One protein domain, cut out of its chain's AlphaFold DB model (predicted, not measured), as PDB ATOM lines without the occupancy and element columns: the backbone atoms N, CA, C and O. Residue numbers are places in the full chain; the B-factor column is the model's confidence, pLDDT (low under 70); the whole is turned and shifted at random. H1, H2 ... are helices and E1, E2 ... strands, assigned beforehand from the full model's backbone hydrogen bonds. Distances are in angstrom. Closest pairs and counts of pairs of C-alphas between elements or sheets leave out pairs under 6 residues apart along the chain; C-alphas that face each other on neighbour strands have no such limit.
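Overview. This is residues 5 to 61 of the 65 residues of an uncharacterized protein of Clostridium sp. CAG:628 (UniProt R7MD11). Two small three-stranded sheets stand end to end as one long, flat ribbon: E2 runs on into E3 and E4 runs on into E5, while E1 and E6 lie along opposite edges near opposite ends. The short helix H1 only grazes the sheet of E2, E5 and E6. The printed part has 57 residues, with one named helix and six named strands in the order E1, H1, E2, E3, E4, E5, E6; the sheets, E1 - E3 - E4 and E2 - E5 - E6, are antiparallel, and the class is mostly strand. The whole is loose, with a radius of gyration of the C-alphas of 13.7 A and spans of 44 by 23 by 12 A.

Arrangement. Start with E1, residues 5 to 9, antiparallel to its neighbour E3, residues 31 to 35; look there for N 7 and O 32, 3.0 A apart. E3 and E4, residues 41 to 44, form a hairpin, with N 33 and O 42 at 2.8 A. Next find H1, residues 14 to 20, which with residues 16 to 20 only grazes the sheet of E2, residues 25 to 28, E5, residues 46 to 51, and E6, residues 55 to 60. In H1 every O i to N i+4 pair is within hydrogen-bond range. E2 is antiparallel to E5, with N 28 and O 47 at 2.8 A. E5 and E6 form a hairpin, with N 48 and O 58 at 2.9 A. E2 runs on into E3 at 25 degrees, and E4 into E5 at 12 degrees.

Along the chain. Find C-alpha 5 at (26.280, 9.338, -38.871), where E1 begins its 11.5 A. E3 covers 12.5 A. E5 and E6 each cover 16.3 A, and E6 ends at C-alpha 60, (23.357, 0.043, -20.696).

Size, cuts and confidence. Look to His 37 and Ser 53 for the C-alphas farthest apart, 44.6 A. The printed part has no cut, the six links are tight, and no printed residue is under 70 in pLDDT.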
ATOM      1  N   GLU A   5      26.883  10.409 -38.077       95.56
ATOM      2  CA  GLU A   5      26.280   9.338 -38.871       95.56
ATOM      3  C   GLU A   5      26.142   8.074 -38.016       95.56
ATOM      4  O   GLU A   5      27.073   7.683 -37.308       95.56
ATOM      5  N   VAL A   6      24.960   7.450 -38.037       94.62
ATOM      6  CA  VAL A   6      24.700   6.199 -37.309       94.62
ATOM      7  C   VAL A   6      25.283   5.040 -38.105       94.62
ATOM      8  O   VAL A   6      24.836   4.775 -39.215       94.62
ATOM      9  N   ILE A   7      26.236   4.325 -37.509       94.56
ATOM     10  CA  ILE A   7      26.884   3.169 -38.143       94.56
ATOM     11  C   ILE A   7      26.334   1.836 -37.641       94.56
ATOM     12  O   ILE A   7      26.312   0.860 -38.383       94.56
ATOM     13  N   GLU A   8      25.871   1.775 -36.393       93.38
ATOM     14  CA  GLU A   8      25.378   0.535 -35.795       93.38
ATOM     15  C   GLU A   8      24.349   0.836 -34.702       93.38
ATOM     16  O   GLU A   8      24.527   1.769 -33.917       93.38
ATOM     17  N   ASN A   9      23.291   0.026 -34.622       93.44
ATOM     18  CA  ASN A   9      22.416  -0.010 -33.451       93.44
ATOM     19  C   ASN A   9      22.900  -1.115 -32.510       93.44
ATOM     20  O   ASN A   9      23.080  -2.259 -32.932       93.44
ATOM     21  N   LEU A  10      23.085  -0.778 -31.237       91.88
ATOM     22  CA  LEU A  10      23.487  -1.729 -30.213       91.88
ATOM     23  C   LEU A  10      22.383  -2.756 -29.971       91.88
ATOM     24  O   LEU A  10      21.190  -2.444 -30.000       91.88
ATOM     25  N   LYS A  11      22.807  -3.989 -29.698       91.19
ATOM     26  CA  LYS A  11      21.919  -5.052 -29.243       91.19
ATOM     27  C   LYS A  11      21.871  -5.056 -27.711       91.19
ATOM     28  O   LYS A  11      22.931  -4.936 -27.103       91.19
ATOM     29  N   PRO A  12      20.684  -5.220 -27.113       88.12
ATOM     30  CA  PRO A  12      20.526  -5.429 -25.674       88.12
ATOM     31  C   PRO A  12      21.312  -6.636 -25.151       88.12
ATOM     32  O   PRO A  12      21.348  -7.679 -25.813       88.12
ATOM     33  N   ILE A  13      21.849  -6.546 -23.936       87.56
ATOM     34  CA  ILE A  13      22.365  -7.703 -23.196       87.56
ATOM     35  C   ILE A  13      21.201  -8.603 -22.744       87.56
ATOM     36  O   ILE A  13      20.273  -8.168 -22.058       87.56
ATOM     37  N   ASN A  14      21.280  -9.892 -23.092       87.50
ATOM     38  CA  ASN A  14      20.256 -10.892 -22.759       87.50
ATOM     39  C   ASN A  14      20.005 -11.018 -21.248       87.50
ATOM     40  O   ASN A  14      18.859 -11.200 -20.837       87.50
ATOM     41  N   ASP A  15      21.044 -10.879 -20.423       88.06
ATOM     42  CA  ASP A  15      20.916 -10.966 -18.965       88.06
ATOM     43  C   ASP A  15      20.030  -9.845 -18.408       88.06
ATOM     44  O   ASP A  15      19.151 -10.094 -17.580       88.06
ATOM     45  N   LEU A  16      20.192  -8.617 -18.918       88.88
ATOM     46  CA  LEU A  16      19.365  -7.480 -18.517       88.88
ATOM     47  C   LEU A  16      17.915  -7.659 -18.977       88.88
ATOM     48  O   LEU A  16      16.995  -7.396 -18.206       88.88
ATOM     49  N   ILE A  17      17.697  -8.176 -20.192       89.50
ATOM     50  CA  ILE A  17      16.351  -8.541 -20.663       89.50
ATOM     51  C   ILE A  17      15.710  -9.568 -19.718       89.50
ATOM     52  O   ILE A  17      14.530  -9.441 -19.388       89.50
ATOM     53  N   GLY A  18      16.480 -10.555 -19.252       91.06
ATOM     54  CA  GLY A  18      16.023 -11.564 -18.298       91.06
ATOM     55  C   GLY A  18      15.585 -10.973 -16.956       91.06
ATOM     56  O   GLY A  18      14.542 -11.364 -16.436       91.06
ATOM     57  N   ILE A  19      16.331  -9.999 -16.427       90.56
ATOM     58  CA  ILE A  19      15.975  -9.267 -15.198       90.56
ATOM     59  C   ILE A  19      14.707  -8.430 -15.410       90.56
ATOM     60  O   ILE A  19      13.849  -8.357 -14.532       90.56
ATOM     61  N   LEU A  20      14.571  -7.808 -16.582       91.88
ATOM     62  CA  LEU A  20      13.464  -6.911 -16.894       91.88
ATOM     63  C   LEU A  20      12.186  -7.627 -17.360       91.88
ATOM     64  O   LEU A  20      11.173  -6.960 -17.559       91.88
ATOM     65  N   LYS A  21      12.195  -8.957 -17.520       91.88
ATOM     66  CA  LYS A  21      11.094  -9.736 -18.124       91.88
ATOM     67  C   LYS A  21       9.727  -9.530 -17.453       91.88
ATOM     68  O   LYS A  21       8.706  -9.581 -18.128       91.88
ATOM     69  N   ASP A  22       9.723  -9.293 -16.141       91.56
ATOM     70  CA  ASP A  22       8.508  -9.153 -15.330       91.56
ATOM     71  C   ASP A  22       8.040  -7.686 -15.228       91.56
ATOM     72  O   ASP A  22       7.003  -7.386 -14.630       91.56
ATOM     73  N   PHE A  23       8.783  -6.752 -15.832       91.06
ATOM     74  CA  PHE A  23       8.491  -5.323 -15.825       91.06
ATOM     75  C   PHE A  23       7.933  -4.864 -17.173       91.06
ATOM     76  O   PHE A  23       8.335  -5.321 -18.241       91.06
ATOM     77  N   LYS A  24       7.039  -3.871 -17.142       92.81
ATOM     78  CA  LYS A  24       6.611  -3.168 -18.357       92.81
ATOM     79  C   LYS A  24       7.561  -2.001 -18.616       92.81
ATOM     80  O   LYS A  24       7.556  -1.028 -17.863       92.81
ATOM     81  N   TYR A  25       8.346  -2.080 -19.687       93.31
ATOM     82  CA  TYR A  25       9.329  -1.053 -20.033       93.31
ATOM     83  C   TYR A  25       9.301  -0.679 -21.516       93.31
ATOM     84  O   TYR A  25       8.835  -1.436 -22.368       93.31
ATOM     85  N   LYS A  26       9.799   0.522 -21.820       94.25
ATOM     86  CA  LYS A  26      10.128   0.962 -23.179       94.25
ATOM     87  C   LYS A  26      11.634   0.904 -23.363       94.25
ATOM     88  O   LYS A  26      12.372   1.298 -22.465       94.25
ATOM     89  N   ILE A  27      12.062   0.451 -24.533       93.12
ATOM     90  CA  ILE A  27      13.473   0.384 -24.895       93.12
ATOM     91  C   ILE A  27      13.789   1.388 -26.001       93.12
ATOM     92  O   ILE A  27      13.044   1.515 -26.976       93.12
ATOM     93  N   LYS A  28      14.912   2.084 -25.854       94.56
ATOM     94  CA  LYS A  28      15.530   2.902 -26.893       94.56
ATOM     95  C   LYS A  28      16.938   2.376 -27.116       94.56
ATOM     96  O   LYS A  28      17.796   2.522 -26.253       94.56
ATOM     97  N   LEU A  29      17.148   1.733 -28.259       94.50
ATOM     98  CA  LEU A  29      18.431   1.112 -28.574       94.50
ATOM     99  C   LEU A  29      19.540   2.158 -28.644       94.50
ATOM    100  O   LEU A  29      19.383   3.213 -29.267       94.50
ATOM    101  N   GLY A  30      20.659   1.832 -28.007       93.88
ATOM    102  CA  GLY A  30      21.887   2.586 -28.130       93.88
ATOM    103  C   GLY A  30      22.422   2.514 -29.553       93.88
ATOM    104  O   GLY A  30      22.039   1.656 -30.349       93.88
ATOM    105  N   GLN A  31      23.302   3.440 -29.898       95.81
ATOM    106  CA  GLN A  31      23.817   3.589 -31.249       95.81
ATOM    107  C   GLN A  31      25.297   3.900 -31.185       95.81
ATOM    108  O   GLN A  31      25.745   4.693 -30.357       95.81
ATOM    109  N   ILE A  32      26.051   3.318 -32.104       94.38
ATOM    110  CA  ILE A  32      27.396   3.780 -32.395       94.38
ATOM    111  C   ILE A  32      27.276   4.773 -33.543       94.38
ATOM    112  O   ILE A  32      26.681   4.485 -34.585       94.38
ATOM    113  N   LYS A  33      27.827   5.961 -33.327       95.19
ATOM    114  CA  LYS A  33      27.859   7.048 -34.297       95.19
ATOM    115  C   LYS A  33      29.298   7.419 -34.587       95.19
ATOM    116  O   LYS A  33      30.128   7.406 -33.680       95.19
ATOM    117  N   ILE A  34      29.592   7.773 -35.824       96.12
ATOM    118  CA  ILE A  34      30.856   8.413 -36.183       96.12
ATOM    119  C   ILE A  34      30.640   9.920 -36.247       96.12
ATOM    120  O   ILE A  34      29.594  10.378 -36.708       96.12
ATOM    121  N   ILE A  35      31.603  10.692 -35.748       96.19
ATOM    122  CA  ILE A  35      31.635  12.132 -36.005       96.19
ATOM    123  C   ILE A  35      32.154  12.311 -37.432       96.19
ATOM    124  O   ILE A  35      33.257  11.846 -37.740       96.19
ATOM    125  N   LEU A  36      31.373  12.970 -38.291       95.00
ATOM    126  CA  LEU A  36      31.724  13.152 -39.700       95.00
ATOM    127  C   LEU A  36      33.115  13.776 -39.847       95.00
ATOM    128  O   LEU A  36      33.511  14.653 -39.080       95.00
ATOM    129  N   HIS A  37      33.859  13.297 -40.845       93.62
ATOM    130  CA  HIS A  37      35.231  13.726 -41.149       93.62
ATOM    131  C   HIS A  37      36.262  13.433 -40.043       93.62
ATOM    132  O   HIS A  37      37.362  13.985 -40.058       93.62
ATOM    133  N   THR A  38      35.943  12.545 -39.098       93.06
ATOM    134  CA  THR A  38      36.879  12.071 -38.073       93.06
ATOM    135  C   THR A  38      36.842  10.546 -37.964       93.06
ATOM    136  O   THR A  38      35.905   9.904 -38.425       93.06
ATOM    137  N   ASN A  39      37.830   9.965 -37.280       91.94
ATOM    138  CA  ASN A  39      37.832   8.541 -36.922       91.94
ATOM    139  C   ASN A  39      37.210   8.273 -35.537       91.94
ATOM    140  O   ASN A  39      37.309   7.162 -35.014       91.94
ATOM    141  N   LEU A  40      36.615   9.292 -34.907       93.25
ATOM    142  CA  LEU A  40      36.077   9.188 -33.556       93.25
ATOM    143  C   LEU A  40      34.679   8.570 -33.582       93.25
ATOM    144  O   LEU A  40      33.781   9.044 -34.281       93.25
ATOM    145  N   LYS A  41      34.496   7.530 -32.767       93.19
ATOM    146  CA  LYS A  41      33.204   6.883 -32.540       93.19
ATOM    147  C   LYS A  41      32.632   7.325 -31.200       93.19
ATOM    148  O   LYS A  41      33.328   7.327 -30.189       93.19
ATOM    149  N   VAL A  42      31.350   7.654 -31.200       92.62
ATOM    150  CA  VAL A  42      30.560   7.961 -30.011       92.62
ATOM    151  C   VAL A  42      29.555   6.841 -29.810       92.62
ATOM    152  O   VAL A  42      28.833   6.474 -30.735       92.62
ATOM    153  N   ILE A  43      29.513   6.301 -28.598       93.56
ATOM    154  CA  ILE A  43      28.587   5.238 -28.214       93.56
ATOM    155  C   ILE A  43      27.499   5.869 -27.352       93.56
ATOM    156  O   ILE A  43      27.788   6.420 -26.290       93.56
ATOM    157  N   THR A  44      26.248   5.798 -27.799       94.19
ATOM    158  CA  THR A  44      25.092   6.145 -26.970       94.19
ATOM    159  C   THR A  44      24.552   4.880 -26.302       94.19
ATOM    160  O   THR A  44      24.450   3.852 -26.978       94.19
ATOM    161  N   PRO A  45      24.201   4.923 -25.005       95.12
ATOM    162  CA  PRO A  45      23.713   3.752 -24.287       95.12
ATOM    163  C   PRO A  45      22.339   3.304 -24.787       95.12
ATOM    164  O   PRO A  45      21.580   4.101 -25.344       95.12
ATOM    165  N   THR A  46      22.009   2.037 -24.549       95.00
ATOM    166  CA  THR A  46      20.624   1.562 -24.641       95.00
ATOM    167  C   THR A  46      19.878   2.004 -23.389       95.00
ATOM    168  O   THR A  46      20.336   1.771 -22.272       95.00
ATOM    169  N   GLU A  47      18.737   2.662 -23.571       95.31
ATOM    170  CA  GLU A  47      17.922   3.189 -22.479       95.31
ATOM    171  C   GLU A  47      16.693   2.306 -22.261       95.31
ATOM    172  O   GLU A  47      15.939   2.027 -23.198       95.31
ATOM    173  N   TYR A  48      16.454   1.927 -21.009       95.31
ATOM    174  CA  TYR A  48      15.246   1.228 -20.584       95.31
ATOM    175  C   TYR A  48      14.475   2.127 -19.631       95.31
ATOM    176  O   TYR A  48      14.968   2.479 -18.560       95.31
ATOM    177  N   GLN A  49      13.261   2.498 -20.022       95.19
ATOM    178  CA  GLN A  49      12.366   3.310 -19.208       95.19
ATOM    179  C   GLN A  49      11.262   2.432 -18.639       95.19
ATOM    180  O   GLN A  49      10.414   1.922 -19.375       95.19
ATOM    181  N   ILE A  50      11.274   2.277 -17.321       95.00
ATOM    182  CA  ILE A  50      10.268   1.547 -16.560       95.00
ATOM    183  C   ILE A  50       9.340   2.583 -15.931       95.00
ATOM    184  O   ILE A  50       9.801   3.458 -15.195       95.00
ATOM    185  N   THR A  51       8.042   2.511 -16.228       91.31
ATOM    186  CA  THR A  51       7.072   3.527 -15.793       91.31
ATOM    187  C   THR A  51       5.991   2.902 -14.919       91.31
ATOM    188  O   THR A  51       5.189   2.101 -15.398       91.31
ATOM    189  N   TYR A  52       5.957   3.320 -13.652       88.19
ATOM    190  CA  TYR A  52       4.876   3.041 -12.701       88.19
ATOM    191  C   TYR A  52       4.347   4.373 -12.137       88.19
ATOM    192  O   TYR A  52       3.905   5.220 -12.906       88.19
ATOM    193  N   SER A  53       4.412   4.587 -10.817       92.69
ATOM    194  CA  SER A  53       4.164   5.893 -10.183       92.69
ATOM    195  C   SER A  53       5.336   6.867 -10.351       92.69
ATOM    196  O   SER A  53       5.143   8.078 -10.324       92.69
ATOM    197  N   THR A  54       6.543   6.333 -10.547       92.88
ATOM    198  CA  THR A  54       7.760   7.063 -10.911       92.88
ATOM    199  C   THR A  54       8.413   6.407 -12.129       92.88
ATOM    200  O   THR A  54       8.104   5.255 -12.462       92.88
ATOM    201  N   THR A  55       9.303   7.136 -12.799       93.25
ATOM    202  CA  THR A  55      10.061   6.643 -13.953       93.25
ATOM    203  C   THR A  55      11.466   6.267 -13.512       93.25
ATOM    204  O   THR A  55      12.229   7.123 -13.068       93.25
ATOM    205  N   LEU A  56      11.824   4.997 -13.681       94.69
ATOM    206  CA  LEU A  56      13.189   4.514 -13.503       94.69
ATOM    207  C   LEU A  56      13.836   4.343 -14.881       94.69
ATOM    208  O   LEU A  56      13.261   3.702 -15.761       94.69
ATOM    209  N   THR A  57      15.014   4.939 -15.069       94.31
ATOM    210  CA  THR A  57      15.781   4.849 -16.319       94.31
ATOM    211  C   THR A  57      17.063   4.069 -16.071       94.31
ATOM    212  O   THR A  57      17.863   4.459 -15.224       94.31
ATOM    213  N   LEU A  58      17.260   2.979 -16.812       93.75
ATOM    214  CA  LEU A  58      18.496   2.198 -16.818       93.75
ATOM    215  C   LEU A  58      19.251   2.476 -18.118       93.75
ATOM    216  O   LEU A  58      18.644   2.489 -19.188       93.75
ATOM    217  N   LEU A  59      20.561   2.691 -18.011       93.31
ATOM    218  CA  LEU A  59      21.446   2.961 -19.142       93.31
ATOM    219  C   LEU A  59      22.472   1.837 -19.258       93.31
ATOM    220  O   LEU A  59      23.282   1.626 -18.357       93.31
ATOM    221  N   GLU A  60      22.429   1.121 -20.374       91.56
ATOM    222  CA  GLU A  60      23.357   0.043 -20.696       91.56
ATOM    223  C   GLU A  60      24.440   0.567 -21.642       91.56
ATOM    224  O   GLU A  60      24.150   1.001 -22.762       91.56
ATOM    225  N   TYR A  61      25.691   0.533 -21.185       89.44
ATOM    226  CA  TYR A  61      26.842   1.047 -21.922       89.44
ATOM    227  C   TYR A  61      27.684  -0.090 -22.494       89.44
ATOM    228  O   TYR A  61      28.062  -1.015 -21.778       89.44
TER     229      TYR A  61